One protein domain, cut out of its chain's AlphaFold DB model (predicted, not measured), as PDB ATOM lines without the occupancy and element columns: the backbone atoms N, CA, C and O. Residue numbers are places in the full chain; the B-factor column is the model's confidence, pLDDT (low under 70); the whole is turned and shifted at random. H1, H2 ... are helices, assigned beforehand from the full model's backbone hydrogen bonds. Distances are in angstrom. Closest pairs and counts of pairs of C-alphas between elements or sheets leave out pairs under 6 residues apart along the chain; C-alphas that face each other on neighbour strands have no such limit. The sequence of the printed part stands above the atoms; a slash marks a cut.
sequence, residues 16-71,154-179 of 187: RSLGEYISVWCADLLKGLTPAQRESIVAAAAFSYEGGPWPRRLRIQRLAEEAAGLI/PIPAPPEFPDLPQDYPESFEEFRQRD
ATOM      1  N   ARG A  16     252.952 237.620 179.691       87.75
ATOM      2  CA  ARG A  16     251.724 238.427 179.527       87.75
ATOM      3  C   ARG A  16     250.618 237.718 178.753       87.75
ATOM      4  O   ARG A  16     249.495 238.210 178.676       87.75
ATOM      5  N   SER A  17     250.931 236.587 178.128       89.25
ATOM      6  CA  SER A  17     249.961 235.752 177.418       89.25
ATOM      7  C   SER A  17     250.372 234.281 177.422       89.25
ATOM      8  O   SER A  17     251.559 233.963 177.506       89.25
ATOM      9  N   LEU A  18     249.398 233.380 177.252       88.62
ATOM     10  CA  LEU A  18     249.658 231.943 177.142       88.62
ATOM     11  C   LEU A  18     250.628 231.637 175.986       88.62
ATOM     12  O   LEU A  18     251.509 230.788 176.108       88.62
ATOM     13  N   GLY A  19     250.499 232.369 174.875       89.50
ATOM     14  CA  GLY A  19     251.398 232.253 173.729       89.50
ATOM     15  C   GLY A  19     252.837 232.652 174.057       89.50
ATOM     16  O   GLY A  19     253.763 231.967 173.628       89.50
ATOM     17  N   GLU A  20     253.034 233.713 174.845       90.00
ATOM     18  CA  GLU A  20     254.354 234.131 175.334       90.00
ATOM     19  C   GLU A  20     254.946 233.105 176.304       90.00
ATOM     20  O   GLU A  20     256.094 232.701 176.136       90.00
ATOM     21  N   TYR A  21     254.157 232.617 177.261       92.44
ATOM     22  CA  TYR A  21     254.593 231.560 178.173       92.44
ATOM     23  C   TYR A  21     255.056 230.306 177.418       92.44
ATOM     24  O   TYR A  21     256.159 229.810 177.639       92.44
ATOM     25  N   ILE A  22     254.272 229.819 176.459       92.81
ATOM     26  CA  ILE A  22     254.643 228.613 175.712       92.81
ATOM     27  C   ILE A  22     255.839 228.883 174.786       92.81
ATOM     28  O   ILE A  22     256.782 228.096 174.747       92.81
ATOM     29  N   SER A  23     255.833 229.997 174.052       90.19
ATOM     30  CA  SER A  23     256.826 230.246 172.996       90.19
ATOM     31  C   SER A  23     258.163 230.778 173.510       90.19
ATOM     32  O   SER A  23     259.166 230.631 172.814       90.19
ATOM     33  N   VAL A  24     258.181 231.410 174.686       90.88
ATOM     34  CA  VAL A  24     259.379 232.024 175.282       90.88
ATOM     35  C   VAL A  24     259.810 231.262 176.531       90.88
ATOM     36  O   VAL A  24     260.929 230.759 176.568       90.88
ATOM     37  N   TRP A  25     258.929 231.112 177.525       92.94
ATOM     38  CA  TRP A  25     259.295 230.491 178.808       92.94
ATOM     39  C   TRP A  25     259.468 228.971 178.704       92.94
ATOM     40  O   TRP A  25     260.294 228.379 179.397       92.94
ATOM     41  N   CYS A  26     258.719 228.327 177.809       94.31
ATOM     42  CA  CYS A  26     258.836 226.897 177.518       94.31
ATOM     43  C   CYS A  26     259.622 226.611 176.228       94.31
ATOM     44  O   CYS A  26     259.544 225.506 175.690       94.31
ATOM     45  N   ALA A  27     260.376 227.584 175.703       93.38
ATOM     46  CA  ALA A  27     261.039 227.470 174.403       93.38
ATOM     47  C   ALA A  27     262.023 226.291 174.315       93.38
ATOM     48  O   ALA A  27     262.199 225.701 173.245       93.38
ATOM     49  N   ASP A  28     262.660 225.943 175.432       94.50
ATOM     50  CA  ASP A  28     263.580 224.817 175.530       94.50
ATOM     51  C   ASP A  28     262.869 223.468 175.324       94.50
ATOM     52  O   ASP A  28     263.407 222.609 174.625       94.50
ATOM     53  N   LEU A  29     261.629 223.329 175.811       95.25
ATOM     54  CA  LEU A  29     260.780 222.147 175.606       95.25
ATOM     55  C   LEU A  29     260.345 221.994 174.140       95.25
ATOM     56  O   LEU A  29     260.126 220.889 173.659       95.25
ATOM     57  N   LEU A  30     260.247 223.105 173.402       95.12
ATOM     58  CA  LEU A  30     259.829 223.129 171.993       95.12
ATOM     59  C   LEU A  30     260.994 222.931 171.007       95.12
ATOM     60  O   LEU A  30     260.832 223.049 169.779       95.12
ATOM     61  N   LYS A  31     262.206 222.688 171.514       92.50
ATOM     62  CA  LYS A  31     263.401 222.508 170.692       92.50
ATOM     63  C   LYS A  31     263.271 221.243 169.840       92.50
ATOM     64  O   LYS A  31     263.008 220.162 170.340       92.50
ATOM     65  N   GLY A  32     263.492 221.383 168.533       91.12
ATOM     66  CA  GLY A  32     263.364 220.277 167.576       91.12
ATOM     67  C   GLY A  32     261.963 220.100 166.983       91.12
ATOM     68  O   GLY A  32     261.831 219.398 165.986       91.12
ATOM     69  N   LEU A  33     260.947 220.790 167.512       94.81
ATOM     70  CA  LEU A  33     259.613 220.808 166.912       94.81
ATOM     71  C   LEU A  33     259.533 221.753 165.712       94.81
ATOM     72  O   LEU A  33     260.098 222.851 165.719       94.81
ATOM     73  N   THR A  34     258.757 221.340 164.713       95.12
ATOM     74  CA  THR A  34     258.377 222.169 163.564       95.12
ATOM     75  C   THR A  34     257.436 223.308 163.981       95.12
ATOM     76  O   THR A  34     256.759 223.204 165.007       95.12
ATOM     77  N   PRO A  35     257.324 224.388 163.183       93.25
ATOM     78  CA  PRO A  35     256.369 225.466 163.454       93.25
ATOM     79  C   PRO A  35     254.923 224.976 163.628       93.25
ATOM     80  O   PRO A  35     254.268 225.361 164.589       93.25
ATOM     81  N   ALA A  36     254.466 224.051 162.777       93.56
ATOM     82  CA  ALA A  36     253.112 223.498 162.852       93.56
ATOM     83  C   ALA A  36     252.856 222.721 164.159       93.56
ATOM     84  O   ALA A  36     251.796 222.850 164.765       93.56
ATOM     85  N   GLN A  37     253.840 221.949 164.638       94.25
ATOM     86  CA  GLN A  37     253.740 221.263 165.933       94.25
ATOM     87  C   GLN A  37     253.656 222.263 167.093       94.25
ATOM     88  O   GLN A  37     252.857 222.076 168.006       94.25
ATOM     89  N   ARG A  38     254.432 223.353 167.048       93.56
ATOM     90  CA  ARG A  38     254.391 224.403 168.081       93.56
ATOM     91  C   ARG A  38     253.036 225.103 168.123       93.56
ATOM     92  O   ARG A  38     252.487 225.291 169.204       93.56
ATOM     93  N   GLU A  39     252.480 225.437 166.961       90.62
ATOM     94  CA  GLU A  39     251.135 226.015 166.854       90.62
ATOM     95  C   GLU A  39     250.067 225.063 167.411       90.62
ATOM     96  O   GLU A  39     249.206 225.490 168.180       90.62
ATOM     97  N   SER A  40     250.170 223.764 167.109       91.50
ATOM     98  CA  SER A  40     249.269 222.745 167.656       91.50
ATOM     99  C   SER A  40     249.332 222.660 169.183       91.50
ATOM    100  O   SER A  40     248.297 222.486 169.820       91.50
ATOM    101  N   ILE A  41     250.516 222.804 169.787       92.06
ATOM    102  CA  ILE A  41     250.677 222.791 171.251       92.06
ATOM    103  C   ILE A  41     250.006 224.010 171.879       92.06
ATOM    104  O   ILE A  41     249.285 223.866 172.865       92.06
ATOM    105  N   VAL A  42     250.197 225.202 171.303       89.38
ATOM    106  CA  VAL A  42     249.534 226.425 171.782       89.38
ATOM    107  C   VAL A  42     248.016 226.284 171.682       89.38
ATOM    108  O   VAL A  42     247.316 226.604 172.640       89.38
ATOM    109  N   ALA A  43     247.504 225.757 170.567       88.94
ATOM    110  CA  ALA A  43     246.074 225.525 170.385       88.94
ATOM    111  C   ALA A  43     245.516 224.499 171.389       88.94
ATOM    112  O   ALA A  43     244.487 224.753 172.012       88.94
ATOM    113  N   ALA A  44     246.208 223.374 171.598       88.81
ATOM    114  CA  ALA A  44     245.803 222.348 172.559       88.81
ATOM    115  C   ALA A  44     245.825 222.864 174.007       88.81
ATOM    116  O   ALA A  44     244.914 222.580 174.790       88.81
ATOM    117  N   ALA A  45     246.838 223.659 174.364       87.81
ATOM    118  CA  ALA A  45     246.931 224.303 175.667       87.81
ATOM    119  C   ALA A  45     245.821 225.342 175.869       87.81
ATOM    120  O   ALA A  45     245.200 225.358 176.926       87.81
ATOM    121  N   ALA A  46     245.532 226.163 174.854       85.12
ATOM    122  CA  ALA A  46     244.449 227.141 174.901       85.12
ATOM    123  C   ALA A  46     243.077 226.468 175.047       85.12
ATOM    124  O   ALA A  46     242.258 226.928 175.838       85.12
ATOM    125  N   PHE A  47     242.856 225.357 174.338       82.69
ATOM    126  CA  PHE A  47     241.638 224.559 174.466       82.69
ATOM    127  C   PHE A  47     241.491 223.964 175.871       82.69
ATOM    128  O   PHE A  47     240.424 224.044 176.453       82.69
ATOM    129  N   SER A  48     242.572 223.422 176.441       73.94
ATOM    130  CA  SER A  48     242.538 222.797 177.776       73.94
ATOM    131  C   SER A  48     242.420 223.808 178.923       73.94
ATOM    132  O   SER A  48     242.063 223.439 180.036       73.94
ATOM    133  N   TYR A  49     242.815 225.059 178.678       76.88
ATOM    134  CA  TYR A  49     242.869 226.121 179.676       76.88
ATOM    135  C   TYR A  49     241.487 226.697 179.997       76.88
ATOM    136  O   TYR A  49     241.260 227.076 181.140       76.88
ATOM    137  N   GLU A  50     240.597 226.798 179.002       70.44
ATOM    138  CA  GLU A  50     239.222 227.335 179.102       70.44
ATOM    139  C   GLU A  50     239.058 228.670 179.871       70.44
ATOM    140  O   GLU A  50     237.941 229.073 180.164       70.44
ATOM    141  N   GLY A  51     240.136 229.407 180.168       69.38
ATOM    142  CA  GLY A  51     240.094 230.617 180.998       69.38
ATOM    143  C   GLY A  51     240.502 230.441 182.467       69.38
ATOM    144  O   GLY A  51     240.396 231.414 183.197       69.38
ATOM    145  N   GLY A  52     240.952 229.260 182.912       76.62
ATOM    146  CA  GLY A  52     241.383 228.971 184.293       76.62
ATOM    147  C   GLY A  52     242.788 229.492 184.656       76.62
ATOM    148  O   GLY A  52     243.149 230.600 184.265       76.62
ATOM    149  N   PRO A  53     243.611 228.718 185.391       83.81
ATOM    150  CA  PRO A  53     245.060 228.914 185.493       83.81
ATOM    151  C   PRO A  53     245.809 228.251 184.336       83.81
ATOM    152  O   PRO A  53     245.393 227.219 183.805       83.81
ATOM    153  N   TRP A  54     246.950 228.816 183.949       88.44
ATOM    154  CA  TRP A  54     247.772 228.284 182.870       88.44
ATOM    155  C   TRP A  54     248.297 226.881 183.174       88.44
ATOM    156  O   TRP A  54     248.577 226.534 184.326       88.44
ATOM    157  N   PRO A  55     248.460 226.051 182.128       88.38
ATOM    158  CA  PRO A  55     248.998 224.715 182.293       88.38
ATOM    159  C   PRO A  55     250.398 224.771 182.906       88.38
ATOM    160  O   PRO A  55     251.279 225.512 182.455       88.38
ATOM    161  N   ARG A  56     250.623 223.914 183.906       89.00
ATOM    162  CA  ARG A  56     251.954 223.705 184.486       89.00
ATOM    163  C   ARG A  56     252.955 223.335 183.395       89.00
ATOM    164  O   ARG A  56     252.608 222.644 182.437       89.00
ATOM    165  N   ARG A  57     254.219 223.712 183.589       91.44
ATOM    166  CA  ARG A  57     255.321 223.414 182.665       91.44
ATOM    167  C   ARG A  57     255.386 221.937 182.265       91.44
ATOM    168  O   ARG A  57     255.530 221.635 181.085       91.44
ATOM    169  N   LEU A  58     255.181 221.025 183.220       90.88
ATOM    170  CA  LEU A  58     255.132 219.583 182.953       90.88
ATOM    171  C   LEU A  58     254.078 219.217 181.895       90.88
ATOM    172  O   LEU A  58     254.340 218.408 181.013       90.88
ATOM    173  N   ARG A  59     252.901 219.853 181.914       89.56
ATOM    174  CA  ARG A  59     251.868 219.613 180.896       89.56
ATOM    175  C   ARG A  59     252.331 220.066 179.511       89.56
ATOM    176  O   ARG A  59     252.063 219.370 178.537       89.56
ATOM    177  N   ILE A  60     253.046 221.190 179.424       93.31
ATOM    178  CA  ILE A  60     253.645 221.660 178.167       93.31
ATOM    179  C   ILE A  60     254.726 220.688 177.681       93.31
ATOM    180  O   ILE A  60     254.764 220.382 176.492       93.31
ATOM    181  N   GLN A  61     255.546 220.147 178.587       94.50
ATOM    182  CA  GLN A  61     256.530 219.116 178.252       94.50
ATOM    183  C   GLN A  61     255.855 217.872 177.657       94.50
ATOM    184  O   GLN A  61     256.262 217.433 176.585       94.50
ATOM    185  N   ARG A  62     254.784 217.358 178.276       93.00
ATOM    186  CA  ARG A  62     254.053 216.191 177.748       93.00
ATOM    187  C   ARG A  62     253.455 216.446 176.364       93.00
ATOM    188  O   ARG A  62     253.586 215.598 175.489       93.00
ATOM    189  N   LEU A  63     252.881 217.629 176.130       93.31
ATOM    190  CA  LEU A  63     252.394 218.015 174.798       93.31
ATOM    191  C   LEU A  63     253.531 218.081 173.762       93.31
ATOM    192  O   LEU A  63     253.345 217.683 172.614       93.31
ATOM    193  N   ALA A  64     254.711 218.570 174.153       94.62
ATOM    194  CA  ALA A  64     255.877 218.635 173.274       94.62
ATOM    195  C   ALA A  64     256.447 217.246 172.945       94.62
ATOM    196  O   ALA A  64     256.774 216.975 171.790       94.62
ATOM    197  N   GLU A  65     256.528 216.359 173.934       93.62
ATOM    198  CA  GLU A  65     256.995 214.980 173.772       93.62
ATOM    199  C   GLU A  65     256.033 214.146 172.921       93.62
ATOM    200  O   GLU A  65     256.480 213.387 172.061       93.62
ATOM    201  N   GLU A  66     254.723 214.321 173.110       92.44
ATOM    202  CA  GLU A  66     253.696 213.691 172.277       92.44
ATOM    203  C   GLU A  66     253.788 214.195 170.832       92.44
ATOM    204  O   GLU A  66     253.855 213.398 169.896       92.44
ATOM    205  N   ALA A  67     253.886 215.515 170.631       92.44
ATOM    206  CA  ALA A  67     254.035 216.099 169.300       92.44
ATOM    207  C   ALA A  67     255.322 215.636 168.594       92.44
ATOM    208  O   ALA A  67     255.337 215.511 167.367       92.44
ATOM    209  N   ALA A  68     256.392 215.374 169.351       91.12
ATOM    210  CA  ALA A  68     257.644 214.806 168.858       91.12
ATOM    211  C   ALA A  68     257.576 213.287 168.597       91.12
ATOM    212  O   ALA A  68     258.522 212.731 168.036       91.12
ATOM    213  N   GLY A  69     256.489 212.614 168.989       89.12
ATOM    214  CA  GLY A  69     256.329 211.163 168.884       89.12
ATOM    215  C   GLY A  69     257.188 210.369 169.872       89.12
ATOM    216  O   GLY A  69     257.464 209.196 169.627       89.12
ATOM    217  N   LEU A  70     257.647 211.000 170.957       88.56
ATOM    218  CA  LEU A  70     258.448 210.353 172.005       88.56
ATOM    219  C   LEU A  70     257.579 209.555 172.980       88.56
ATOM    220  O   LEU A  70     258.025 208.546 173.522       88.56
ATOM    221  N   ILE A  71     256.347 210.012 173.193       87.94
ATOM    222  CA  ILE A  71     255.344 209.381 174.055       87.94
ATOM    223  C   ILE A  71     254.003 209.321 173.318       87.94
ATOM    224  O   ILE A  71     253.831 209.948 172.272       87.94
ATOM    225  N   PRO A 154     260.818 214.969 184.142       91.12
ATOM    226  CA  PRO A 154     260.538 216.394 184.058       91.12
ATOM    227  C   PRO A 154     261.818 217.213 183.841       91.12
ATOM    228  O   PRO A 154     262.784 217.110 184.600       91.12
ATOM    229  N   ILE A 155     261.820 218.056 182.809       91.88
ATOM    230  CA  ILE A 155     262.920 218.975 182.524       91.88
ATOM    231  C   ILE A 155     262.746 220.202 183.429       91.88
ATOM    232  O   ILE A 155     261.724 220.896 183.322       91.88
ATOM    233  N   PRO A 156     263.724 220.508 184.306       90.88
ATOM    234  CA  PRO A 156     263.610 221.634 185.221       90.88
ATOM    235  C   PRO A 156     263.481 222.952 184.454       90.88
ATOM    236  O   PRO A 156     264.036 223.118 183.363       90.88
ATOM    237  N   ALA A 157     262.748 223.895 185.038       89.31
ATOM    238  CA  ALA A 157     262.622 225.237 184.496       89.31
ATOM    239  C   ALA A 157     264.004 225.924 184.420       89.31
ATOM    240  O   ALA A 157     264.782 225.829 185.379       89.31
ATOM    241  N   PRO A 158     264.341 226.604 183.305       89.19
ATOM    242  CA  PRO A 158     265.548 227.416 183.231       89.19
ATOM    243  C   PRO A 158     265.564 228.466 184.356       89.19
ATOM    244  O   PRO A 158     264.512 229.034 184.654       89.19
ATOM    245  N   PRO A 159     266.717 228.773 184.979       87.44
ATOM    246  CA  PRO A 159     266.787 229.755 186.066       87.44
ATOM    247  C   PRO A 159     266.220 231.137 185.707       87.44
ATOM    248  O   PRO A 159     265.735 231.850 186.581       87.44
ATOM    249  N   GLU A 160     266.295 231.520 184.431       85.88
ATOM    250  CA  GLU A 160     265.742 232.764 183.890       85.88
ATOM    251  C   GLU A 160     264.207 232.773 183.761       85.88
ATOM    252  O   GLU A 160     263.613 233.850 183.736       85.88
ATOM    253  N   PHE A 161     263.573 231.599 183.708       87.38
ATOM    254  CA  PHE A 161     262.132 231.407 183.537       87.38
ATOM    255  C   PHE A 161     261.633 230.375 184.556       87.38
ATOM    256  O   PHE A 161     261.373 229.229 184.177       87.38
ATOM    257  N   PRO A 162     261.549 230.737 185.850       83.25
ATOM    258  CA  PRO A 162     261.109 229.818 186.897       83.25
ATOM    259  C   PRO A 162     259.652 229.375 186.694       83.25
ATOM    260  O   PRO A 162     258.920 229.932 185.877       83.25
ATOM    261  N   ASP A 163     259.211 228.374 187.457       83.88
ATOM    262  CA  ASP A 163     257.813 227.945 187.415       83.88
ATOM    263  C   ASP A 163     256.860 229.089 187.790       83.88
ATOM    264  O   ASP A 163     257.124 229.886 188.696       83.88
ATOM    265  N   LEU A 164     255.728 229.150 187.085       85.12
ATOM    266  CA  LEU A 164     254.668 230.105 187.386       85.12
ATOM    267  C   LEU A 164     253.996 229.777 188.726       85.12
ATOM    268  O   LEU A 164     253.918 228.601 189.105       85.12
ATOM    269  N   PRO A 165     253.433 230.789 189.414       85.19
ATOM    270  CA  PRO A 165     252.484 230.553 190.493       85.19
ATOM    271  C   PRO A 165     251.374 229.592 190.053       85.19
ATOM    272  O   PRO A 165     250.944 229.603 188.898       85.19
ATOM    273  N   GLN A 166     250.906 228.752 190.977       78.56
ATOM    274  CA  GLN A 166     249.930 227.692 190.693       78.56
ATOM    275  C   GLN A 166     248.606 228.218 190.108       78.56
ATOM    276  O   GLN A 166     247.906 227.493 189.403       78.56
ATOM    277  N   ASP A 167     248.270 229.456 190.434       81.62
ATOM    278  CA  ASP A 167     247.053 230.191 190.127       81.62
ATOM    279  C   ASP A 167     247.288 231.317 189.110       81.62
ATOM    280  O   ASP A 167     246.475 232.222 188.993       81.62
ATOM    281  N   TYR A 168     248.393 231.298 188.363       83.62
ATOM    282  CA  TYR A 168     248.622 232.291 187.317       83.62
ATOM    283  C   TYR A 168     247.789 231.985 186.058       83.62
ATOM    284  O   TYR A 168     247.773 230.830 185.635       83.62
ATOM    285  N   PRO A 169     247.180 232.975 185.374       79.50
ATOM    286  CA  PRO A 169     247.122 234.397 185.719       79.50
ATOM    287  C   PRO A 169     245.998 234.735 186.708       79.50
ATOM    288  O   PRO A 169     246.000 235.831 187.263       79.50
ATOM    289  N   GLU A 170     245.055 233.816 186.896       76.81
ATOM    290  CA  GLU A 170     243.968 233.884 187.871       76.81
ATOM    291  C   GLU A 170     243.674 232.485 188.428       76.81
ATOM    292  O   GLU A 170     243.915 231.463 187.772       76.81
ATOM    293  N   SER A 171     243.151 232.429 189.651       74.94
ATOM    294  CA  SER A 171     242.868 231.162 190.320       74.94
ATOM    295  C   SER A 171     241.664 230.432 189.712       74.94
ATOM    296  O   SER A 171     240.748 231.030 189.149       74.94
ATOM    297  N   PHE A 172     241.599 229.106 189.898       71.31
ATOM    298  CA  PHE A 172     240.416 228.314 189.519       71.31
ATOM    299  C   PHE A 172     239.134 228.772 190.229       71.31
ATOM    300  O   PHE A 172     238.032 228.537 189.736       71.31
ATOM    301  N   GLU A 173     239.248 229.363 191.417       74.31
ATOM    302  CA  GLU A 173     238.093 229.877 192.146       74.31
ATOM    303  C   GLU A 173     237.576 231.174 191.524       74.31
ATOM    304  O   GLU A 173     236.386 231.258 191.229       74.31
ATOM    305  N   GLU A 174     238.463 232.132 191.247       78.19
ATOM    306  CA  GLU A 174     238.120 233.376 190.546       78.19
ATOM    307  C   GLU A 174     237.548 233.093 189.154       78.19
ATOM    308  O   GLU A 174     236.525 233.667 188.777       78.19
ATOM    309  N   PHE A 175     238.134 232.133 188.431       76.00
ATOM    310  CA  PHE A 175     237.599 231.668 187.155       76.00
ATOM    311  C   PHE A 175     236.161 231.155 187.287       76.00
ATOM    312  O   PHE A 175     235.279 231.633 186.580       76.00
ATOM    313  N   ARG A 176     235.894 230.235 188.228       75.19
ATOM    314  CA  ARG A 176     234.540 229.689 188.449       75.19
ATOM    315  C   ARG A 176     233.528 230.744 188.891       75.19
ATOM    316  O   ARG A 176     232.340 230.569 188.646       75.19
ATOM    317  N   GLN A 177     233.968 231.803 189.570       81.62
ATOM    318  CA  GLN A 177     233.099 232.928 189.924       81.62
ATOM    319  C   GLN A 177     232.767 233.795 188.702       81.62
ATOM    320  O   GLN A 177     231.642 234.279 188.590       81.62
ATOM    321  N   ARG A 178     233.726 233.995 187.788       79.94
ATOM    322  CA  ARG A 178     233.528 234.752 186.544       79.94
ATOM    323  C   ARG A 178     232.687 233.988 185.522       79.94
ATOM    324  O   ARG A 178     231.844 234.600 184.870       79.94
ATOM    325  N   ASP A 179     232.953 232.696 185.366       71.88
ATOM    326  CA  ASP A 179     232.342 231.819 184.366       71.88
ATOM    327  C   ASP A 179     231.878 230.508 185.034       71.88
ATOM    328  O   ASP A 179     232.576 229.488 185.011       71.88
TER     329      ASP A 179
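AT A GLANCE: This is residues 16 to 71 and 154 to 179 of the 187 residues of an uncharacterized protein of Mycolicibacterium fallax (UniProt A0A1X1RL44). Helices H1 and H3 both pack on the long helix H2, each at a steep tilt to it, H1 at 53 degrees on residues 42 to 46 of H2 alone and H3 at 47 degrees. Beyond a cut, residues 154 to 171, with no named element, lead to short H4 at one end, touching no helix. The 82 printed residues, with four named helices in the order H1 to H4 and no named strand, are all helix by class. The whole is compact, radius of gyration of the C-alphas 12.8 A, spanning 39 by 27 by 22 A.

HOW THE PARTS SIT: Start at H1, residues 18 to 25: it touches H2, residues 35 to 49, at residues 42 to 46 alone, closest C-alphas Gly 19 and Val 42, 6.4 A. H3, residues 57 to 67, touches H2, closest C-alphas Gln 37 and Ala 67, 6.2 A, at a steep tilt of 47 degrees, opposite ways. H4, residues 172 to 178, is apart from H1, H2 and H3. Every O i to N i+4 pair in the four helices is within hydrogen-bond range.

IN THESE COORDINATES: Find C-alpha 18 at (249.658, 231.943, 177.142), where H1 begins; H2 runs 21.1 A and H3 15.3 A. H4 ends at C-alpha 178, (233.528, 234.752, 186.544).

THE WHOLE: Residues 72 to 153 are not printed; C-alphas 71 and 154 are 13.3 A apart. Only Gly 51 has pLDDT under 70.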